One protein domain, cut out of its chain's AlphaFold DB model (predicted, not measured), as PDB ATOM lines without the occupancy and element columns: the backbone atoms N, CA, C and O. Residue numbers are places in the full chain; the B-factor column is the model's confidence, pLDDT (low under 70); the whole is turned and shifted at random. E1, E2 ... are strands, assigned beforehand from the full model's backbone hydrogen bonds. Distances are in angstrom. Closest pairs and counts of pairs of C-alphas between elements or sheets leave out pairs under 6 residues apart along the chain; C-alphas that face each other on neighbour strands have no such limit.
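AT A GLANCE: This is residues 965 to 1020 of the 1083 residues of the protein "Plastocyanin-like domain-containing protein" of Thalassotalea sp. 42_200_T64 (UniProt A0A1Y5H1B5). A slim sandwich, small and rod-shaped, is made of two three-stranded sheets face to face, with E1, E6 and E3 over E2, E5 and E4. The edges come together where E1 lies near E2 and E3 near E4, and loops turn at both ends of the rod. The printed part has 56 residues with six named strands, E1 to E6 in chain order, and no named helix; the class is all strand. Both sheets are antiparallel, in the orders E1, E6, E3 and E2, E5, E4. The whole is compact, with a radius of gyration of the C-alphas of 11.2 A and spans of 33 by 14 by 13 A.

HOW THE PARTS SIT: E1, residues 965 to 967, is antiparallel to E6, residues 1013 to 1019, with N 1014 and O 966 2.9 A apart. The closest C-alphas of E1 and E2, residues 973 to 979, are Gly 966 and Ile 976, 6.2 A apart. E2 is antiparallel to E5, residues 1000 to 1006, at 171 degrees, with N 1003 and O 976 2.8 A apart. E3, residues 985 to 987, pairs with E6 over 1017 to 1019, while E1 pairs over 1013 to 1015; N 987 and O 1017 are 2.9 A apart. E4, residues 992 to 995, forms a hairpin with E5, with N 1002 and O 994 2.8 A apart. The closest C-alphas of E3 and E4 are Gln 985 and Thr 995, 5.9 A apart. E2 and E6 are near each other; E4 and E6 are apart.

IN THESE COORDINATES: E1 begins at C-alpha 965 (-51.856, 52.832, 35.614). E2, E5 and E6 are 20.7, 20.9 and 20.1 A long; E1, E3 and E4 are shorter. E6 ends at C-alpha 1019 (-52.578, 37.938, 40.755).

THE WHOLE: The farthest C-alphas, Glu 970 and Gly 983, are 33.9 A apart. The printed part has no cut and no long link. Mean pLDDT of the printed part is 75.1, with residues 979 to 984 and 1017 to 1020 among those under 70.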
ATOM      1  N   THR A 965     -52.372  52.200  36.832       63.81
ATOM      2  CA  THR A 965     -51.856  52.832  35.614       63.81
ATOM      3  C   THR A 965     -50.794  53.876  35.943       63.81
ATOM      4  O   THR A 965     -50.791  54.516  36.996       63.81
ATOM      5  N   GLY A 966     -49.839  54.045  35.037       75.44
ATOM      6  CA  GLY A 966     -48.900  55.154  35.089       75.44
ATOM      7  C   GLY A 966     -48.489  55.584  33.691       75.44
ATOM      8  O   GLY A 966     -48.419  54.769  32.772       75.44
ATOM      9  N   ILE A 967     -48.180  56.870  33.551       74.44
ATOM     10  CA  ILE A 967     -47.755  57.465  32.285       74.44
ATOM     11  C   ILE A 967     -46.226  57.532  32.249       74.44
ATOM     12  O   ILE A 967     -45.575  57.946  33.217       74.44
ATOM     13  N   VAL A 968     -45.631  57.112  31.132       79.94
ATOM     14  CA  VAL A 968     -44.186  57.206  30.903       79.94
ATOM     15  C   VAL A 968     -43.791  58.672  30.727       79.94
ATOM     16  O   VAL A 968     -44.293  59.369  29.846       79.94
ATOM     17  N   ASN A 969     -42.856  59.144  31.551       74.06
ATOM     18  CA  ASN A 969     -42.418  60.537  31.508       74.06
ATOM     19  C   ASN A 969     -41.573  60.860  30.258       74.06
ATOM     20  O   ASN A 969     -41.070  59.967  29.577       74.06
ATOM     21  N   GLU A 970     -41.326  62.150  30.015       72.12
ATOM     22  CA  GLU A 970     -40.555  62.663  28.864       72.12
ATOM     23  C   GLU A 970     -39.141  62.066  28.718       72.12
ATOM     24  O   GLU A 970     -38.570  62.056  27.632       72.12
ATOM     25  N   SER A 971     -38.571  61.519  29.798       79.81
ATOM     26  CA  SER A 971     -37.260  60.851  29.791       79.81
ATOM     27  C   SER A 971     -37.323  59.339  29.505       79.81
ATOM     28  O   SER A 971     -36.321  58.638  29.680       79.81
ATOM     29  N   GLY A 972     -38.494  58.819  29.120       81.75
ATOM     30  CA  GLY A 972     -38.732  57.402  28.835       81.75
ATOM     31  C   GLY A 972     -38.662  56.513  30.080       81.75
ATOM     32  O   GLY A 972     -38.177  55.375  30.013       81.75
ATOM     33  N   ARG A 973     -39.046  57.046  31.249       83.06
ATOM     34  CA  ARG A 973     -39.004  56.352  32.546       83.06
ATOM     35  C   ARG A 973     -40.372  56.352  33.213       83.06
ATOM     36  O   ARG A 973     -41.108  57.329  33.144       83.06
ATOM     37  N   ILE A 974     -40.649  55.286  33.954       83.69
ATOM     38  CA  ILE A 974     -41.871  55.158  34.747       83.69
ATOM     39  C   ILE A 974     -41.581  54.468  36.080       83.69
ATOM     40  O   ILE A 974     -40.685  53.618  36.185       83.69
ATOM     41  N   ARG A 975     -42.326  54.861  37.114       84.75
ATOM     42  CA  ARG A 975     -42.330  54.212  38.423       84.75
ATOM     43  C   ARG A 975     -43.759  54.167  38.947       84.75
ATOM     44  O   ARG A 975     -44.312  55.215  39.244       84.75
ATOM     45  N   ILE A 976     -44.282  52.960  39.122       78.06
ATOM     46  CA  ILE A 976     -45.603  52.703  39.701       78.06
ATOM     47  C   ILE A 976     -45.378  52.031  41.056       78.06
ATOM     48  O   ILE A 976     -44.504  51.167  41.190       78.06
ATOM     49  N   MET A 977     -46.084  52.495  42.079       77.19
ATOM     50  CA  MET A 977     -46.057  51.930  43.426       77.19
ATOM     51  C   MET A 977     -47.487  51.826  43.926       77.19
ATOM     52  O   MET A 977     -48.287  52.713  43.646       77.19
ATOM     53  N   GLY A 978     -47.766  50.780  44.685       70.12
ATOM     54  CA  GLY A 978     -49.058  50.546  45.313       70.12
ATOM     55  C   GLY A 978     -48.926  49.439  46.350       70.12
ATOM     56  O   GLY A 978     -47.829  48.917  46.565       70.12
ATOM     57  N   ASN A 979     -50.028  49.082  46.990       68.12
ATOM     58  CA  ASN A 979     -50.121  47.899  47.833       68.12
ATOM     59  C   ASN A 979     -51.275  47.043  47.302       68.12
ATOM     60  O   ASN A 979     -52.317  47.589  46.961       68.12
ATOM     61  N   ILE A 980     -51.045  45.740  47.158       65.81
ATOM     62  CA  ILE A 980     -51.994  44.789  46.566       65.81
ATOM     63  C   ILE A 980     -52.433  43.711  47.557       65.81
ATOM     64  O   ILE A 980     -52.986  42.700  47.147       65.81
ATOM     65  N   GLY A 981     -52.169  43.907  48.851       55.12
ATOM     66  CA  GLY A 981     -52.451  42.925  49.894       55.12
ATOM     67  C   GLY A 981     -51.360  41.856  50.018       55.12
ATOM     68  O   GLY A 981     -50.660  41.512  49.059       55.12
ATOM     69  N   ALA A 982     -51.175  41.354  51.238       55.38
ATOM     70  CA  ALA A 982     -50.183  40.326  51.536       55.38
ATOM     71  C   ALA A 982     -50.496  39.026  50.772       55.38
ATOM     72  O   ALA A 982     -51.624  38.551  50.781       55.38
ATOM     73  N   GLY A 983     -49.486  38.438  50.122       57.69
ATOM     74  CA  GLY A 983     -49.633  37.203  49.334       57.69
ATOM     75  C   GLY A 983     -49.825  37.402  47.824       57.69
ATOM     76  O   GLY A 983     -49.566  36.464  47.072       57.69
ATOM     77  N   ASN A 984     -50.148  38.616  47.371       64.31
ATOM     78  CA  ASN A 984     -50.377  38.919  45.954       64.31
ATOM     79  C   ASN A 984     -49.091  39.364  45.235       64.31
ATOM     80  O   ASN A 984     -48.098  39.745  45.866       64.31
ATOM     81  N   GLN A 985     -49.065  39.290  43.899       75.12
ATOM     82  CA  GLN A 985     -47.915  39.710  43.081       75.12
ATOM     83  C   GLN A 985     -48.311  40.707  41.988       75.12
ATOM     84  O   GLN A 985     -49.237  40.464  41.224       75.12
ATOM     85  N   ALA A 986     -47.563  41.810  41.884       78.81
ATOM     86  CA  ALA A 986     -47.709  42.786  40.811       78.81
ATOM     87  C   ALA A 986     -46.805  42.431  39.627       78.81
ATOM     88  O   ALA A 986     -45.590  42.261  39.786       78.81
ATOM     89  N   THR A 987     -47.374  42.399  38.425       79.56
ATOM     90  CA  THR A 987     -46.633  42.205  37.176       79.56
ATOM     91  C   THR A 987     -47.043  43.240  36.136       79.56
ATOM     92  O   THR A 987     -48.178  43.691  36.097       79.56
ATOM     93  N   ALA A 988     -46.098  43.665  35.301       81.06
ATOM     94  CA  ALA A 988     -46.380  44.558  34.184       81.06
ATOM     95  C   ALA A 988     -45.396  44.264  33.045       81.06
ATOM     96  O   ALA A 988     -44.178  44.289  33.280       81.06
ATOM     97  N   PRO A 989     -45.876  43.988  31.820       75.50
ATOM     98  CA  PRO A 989     -45.009  43.778  30.667       75.50
ATOM     99  C   PRO A 989     -44.058  44.968  30.464       75.50
ATOM    100  O   PRO A 989     -44.472  46.122  30.434       75.50
ATOM    101  N   GLY A 990     -42.753  44.700  30.357       72.94
ATOM    102  CA  GLY A 990     -41.738  45.742  30.149       72.94
ATOM    103  C   GLY A 990     -41.292  46.510  31.404       72.94
ATOM    104  O   GLY A 990     -40.367  47.321  31.308       72.94
ATOM    105  N   LEU A 991     -41.860  46.237  32.589       85.50
ATOM    106  CA  LEU A 991     -41.395  46.792  33.869       85.50
ATOM    107  C   LEU A 991     -40.729  45.726  34.749       85.50
ATOM    108  O   LEU A 991     -41.103  44.558  34.762       85.50
ATOM    109  N   GLN A 992     -39.756  46.144  35.562       87.94
ATOM    110  CA  GLN A 992     -39.272  45.349  36.690       87.94
ATOM    111  C   GLN A 992     -40.133  45.638  37.918       87.94
ATOM    112  O   GLN A 992     -39.992  46.703  38.528       87.94
ATOM    113  N   CYS A 993     -40.998  44.691  38.275       86.88
ATOM    114  CA  CYS A 993     -41.839  44.738  39.469       86.88
ATOM    115  C   CYS A 993     -41.210  43.953  40.628       86.88
ATOM    116  O   CYS A 993     -40.646  42.876  40.439       86.88
ATOM    117  N   ARG A 994     -41.270  44.511  41.839       85.44
ATOM    118  CA  ARG A 994     -40.987  43.800  43.091       85.44
ATOM    119  C   ARG A 994     -42.139  44.022  44.051       85.44
ATOM    120  O   ARG A 994     -42.409  45.180  44.359       85.44
ATOM    121  N   THR A 995     -42.716  42.939  44.550       81.50
ATOM    122  CA  THR A 995     -43.735  42.943  45.604       81.50
ATOM    123  C   THR A 995     -43.109  42.464  46.907       81.50
ATOM    124  O   THR A 995     -42.346  41.495  46.915       81.50
ATOM    125  N   LYS A 996     -43.369  43.170  48.001       78.75
ATOM    126  CA  LYS A 996     -42.979  42.764  49.348       78.75
ATOM    127  C   LYS A 996     -44.014  41.791  49.942       78.75
ATOM    128  O   LYS A 996     -45.140  41.739  49.456       78.75
ATOM    129  N   PRO A 997     -43.661  41.034  50.999       65.56
ATOM    130  CA  PRO A 997     -44.595  40.119  51.665       65.56
ATOM    131  C   PRO A 997     -45.860  40.784  52.231       65.56
ATOM    132  O   PRO A 997     -46.880  40.121  52.346       65.56
ATOM    133  N   ASP A 998     -45.795  42.075  52.560       58.56
ATOM    134  CA  ASP A 998     -46.906  42.907  53.049       58.56
ATOM    135  C   ASP A 998     -47.787  43.484  51.918       58.56
ATOM    136  O   ASP A 998     -48.651  44.320  52.176       58.56
ATOM    137  N   GLY A 999     -47.553  43.064  50.668       64.06
ATOM    138  CA  GLY A 999     -48.298  43.501  49.486       64.06
ATOM    139  C   GLY A 999     -47.786  44.788  48.838       64.06
ATOM    140  O   GLY A 999     -48.217  45.122  47.735       64.06
ATOM    141  N   GLU A1000     -46.833  45.510  49.445       75.00
ATOM    142  CA  GLU A1000     -46.298  46.736  48.845       75.00
ATOM    143  C   GLU A1000     -45.467  46.399  47.600       75.00
ATOM    144  O   GLU A1000     -44.438  45.716  47.679       75.00
ATOM    145  N   PHE A1001     -45.861  46.918  46.438       85.25
ATOM    146  CA  PHE A1001     -45.149  46.694  45.190       85.25
ATOM    147  C   PHE A1001     -44.530  47.959  44.605       85.25
ATOM    148  O   PHE A1001     -44.915  49.104  44.853       85.25
ATOM    149  N   ARG A1002     -43.517  47.732  43.772       84.56
ATOM    150  CA  ARG A1002     -42.850  48.769  42.995       84.56
ATOM    151  C   ARG A1002     -42.456  48.238  41.626       84.56
ATOM    152  O   ARG A1002     -41.545  47.416  41.535       84.56
ATOM    153  N   CYS A1003     -43.054  48.797  40.580       87.25
ATOM    154  CA  CYS A1003     -42.707  48.555  39.183       87.25
ATOM    155  C   CYS A1003     -41.901  49.728  38.610       87.25
ATOM    156  O   CYS A1003     -42.219  50.895  38.850       87.25
ATOM    157  N   ARG A1004     -40.817  49.443  37.878       87.12
ATOM    158  CA  ARG A1004     -39.974  50.465  37.230       87.12
ATOM    159  C   ARG A1004     -39.585  50.063  35.813       87.12
ATOM    160  O   ARG A1004     -39.177  48.928  35.596       87.12
ATOM    161  N   GLY A1005     -39.605  51.026  34.896       85.00
ATOM    162  CA  GLY A1005     -39.201  50.846  33.497       85.00
ATOM    163  C   GLY A1005     -38.308  51.977  32.996       85.00
ATOM    164  O   GLY A1005     -38.328  53.088  33.538       85.00
ATOM    165  N   ARG A1006     -37.477  51.683  31.992       86.25
ATOM    166  CA  ARG A1006     -36.570  52.631  31.323       86.25
ATOM    167  C   ARG A1006     -36.501  52.304  29.833       86.25
ATOM    168  O   ARG A1006     -36.482  51.129  29.492       86.25
ATOM    169  N   GLY A1007     -36.371  53.327  28.989       80.19
ATOM    170  CA  GLY A1007     -36.313  53.158  27.531       80.19
ATOM    171  C   GLY A1007     -37.685  52.913  26.898       80.19
ATOM    172  O   GLY A1007     -37.764  52.247  25.875       80.19
ATOM    173  N   LEU A1008     -38.741  53.411  27.543       84.50
ATOM    174  CA  LEU A1008     -40.136  53.305  27.110       84.50
ATOM    175  C   LEU A1008     -40.546  54.576  26.343       84.50
ATOM    176  O   LEU A1008     -39.925  55.623  26.545       84.50
ATOM    177  N   THR A1009     -41.569  54.503  25.490       83.06
ATOM    178  CA  THR A1009     -42.052  55.659  24.714       83.06
ATOM    179  C   THR A1009     -42.694  56.697  25.643       83.06
ATOM    180  O   THR A1009     -43.578  56.338  26.421       83.06
ATOM    181  N   PRO A1010     -42.279  57.977  25.611       83.75
ATOM    182  CA  PRO A1010     -42.946  59.032  26.372       83.75
ATOM    183  C   PRO A1010     -44.427  59.167  26.001       83.75
ATOM    184  O   PRO A1010     -44.757  59.188  24.820       83.75
ATOM    185  N   GLY A1011     -45.297  59.299  27.004       68.06
ATOM    186  CA  GLY A1011     -46.748  59.411  26.816       68.06
ATOM    187  C   GLY A1011     -47.507  58.079  26.806       68.06
ATOM    188  O   GLY A1011     -48.723  58.100  26.981       68.06
ATOM    189  N   ASP A1012     -46.822  56.933  26.691       77.19
ATOM    190  CA  ASP A1012     -47.471  55.622  26.802       77.19
ATOM    191  C   ASP A1012     -48.042  55.424  28.215       77.19
ATOM    192  O   ASP A1012     -47.389  55.725  29.224       77.19
ATOM    193  N   THR A1013     -49.253  54.871  28.285       72.50
ATOM    194  CA  THR A1013     -49.863  54.412  29.540       72.50
ATOM    195  C   THR A1013     -49.540  52.937  29.731       72.50
ATOM    196  O   THR A1013     -49.792  52.124  28.845       72.50
ATOM    197  N   ILE A1014     -48.966  52.587  30.881       77.00
ATOM    198  CA  ILE A1014     -48.632  51.202  31.227       77.00
ATOM    199  C   ILE A1014     -49.448  50.781  32.440       77.00
ATOM    200  O   ILE A1014     -49.475  51.482  33.455       77.00
ATOM    201  N   THR A1015     -50.055  49.606  32.326       73.06
ATOM    202  CA  THR A1015     -50.903  48.995  33.346       73.06
ATOM    203  C   THR A1015     -50.151  47.897  34.096       73.06
ATOM    204  O   THR A1015     -49.435  47.094  33.492       73.06
ATOM    205  N   VAL A1016     -50.302  47.866  35.418       75.19
ATOM    206  CA  VAL A1016     -49.839  46.783  36.293       75.19
ATOM    207  C   VAL A1016     -51.022  45.880  36.619       75.19
ATOM    208  O   VAL A1016     -52.006  46.362  37.177       75.19
ATOM    209  N   THR A1017     -50.897  44.594  36.294       69.94
ATOM    210  CA  THR A1017     -51.847  43.533  36.647       69.94
ATOM    211  C   THR A1017     -51.401  42.803  37.908       69.94
ATOM    212  O   THR A1017     -50.202  42.674  38.195       69.94
ATOM    213  N   THR A1018     -52.372  42.326  38.680       68.31
ATOM    214  CA  THR A1018     -52.157  41.661  39.968       68.31
ATOM    215  C   THR A1018     -52.715  40.245  39.927       68.31
ATOM    216  O   THR A1018     -53.702  39.990  39.247       68.31
ATOM    217  N   SER A1019     -52.059  39.300  40.604       54.47
ATOM    218  CA  SER A1019     -52.578  37.938  40.755       54.47
ATOM    219  C   SER A1019     -52.680  37.543  42.226       54.47
ATOM    220  O   SER A1019     -51.674  37.531  42.944       54.47
ATOM    221  N   GLY A1020     -53.900  37.209  42.653       47.31
ATOM    222  CA  GLY A1020     -54.185  36.487  43.892       47.31
ATOM    223  C   GLY A1020     -55.595  36.725  44.446       47.31
ATOM    224  O   GLY A1020     -56.275  37.671  44.059       47.31
TER     225      GLY A1020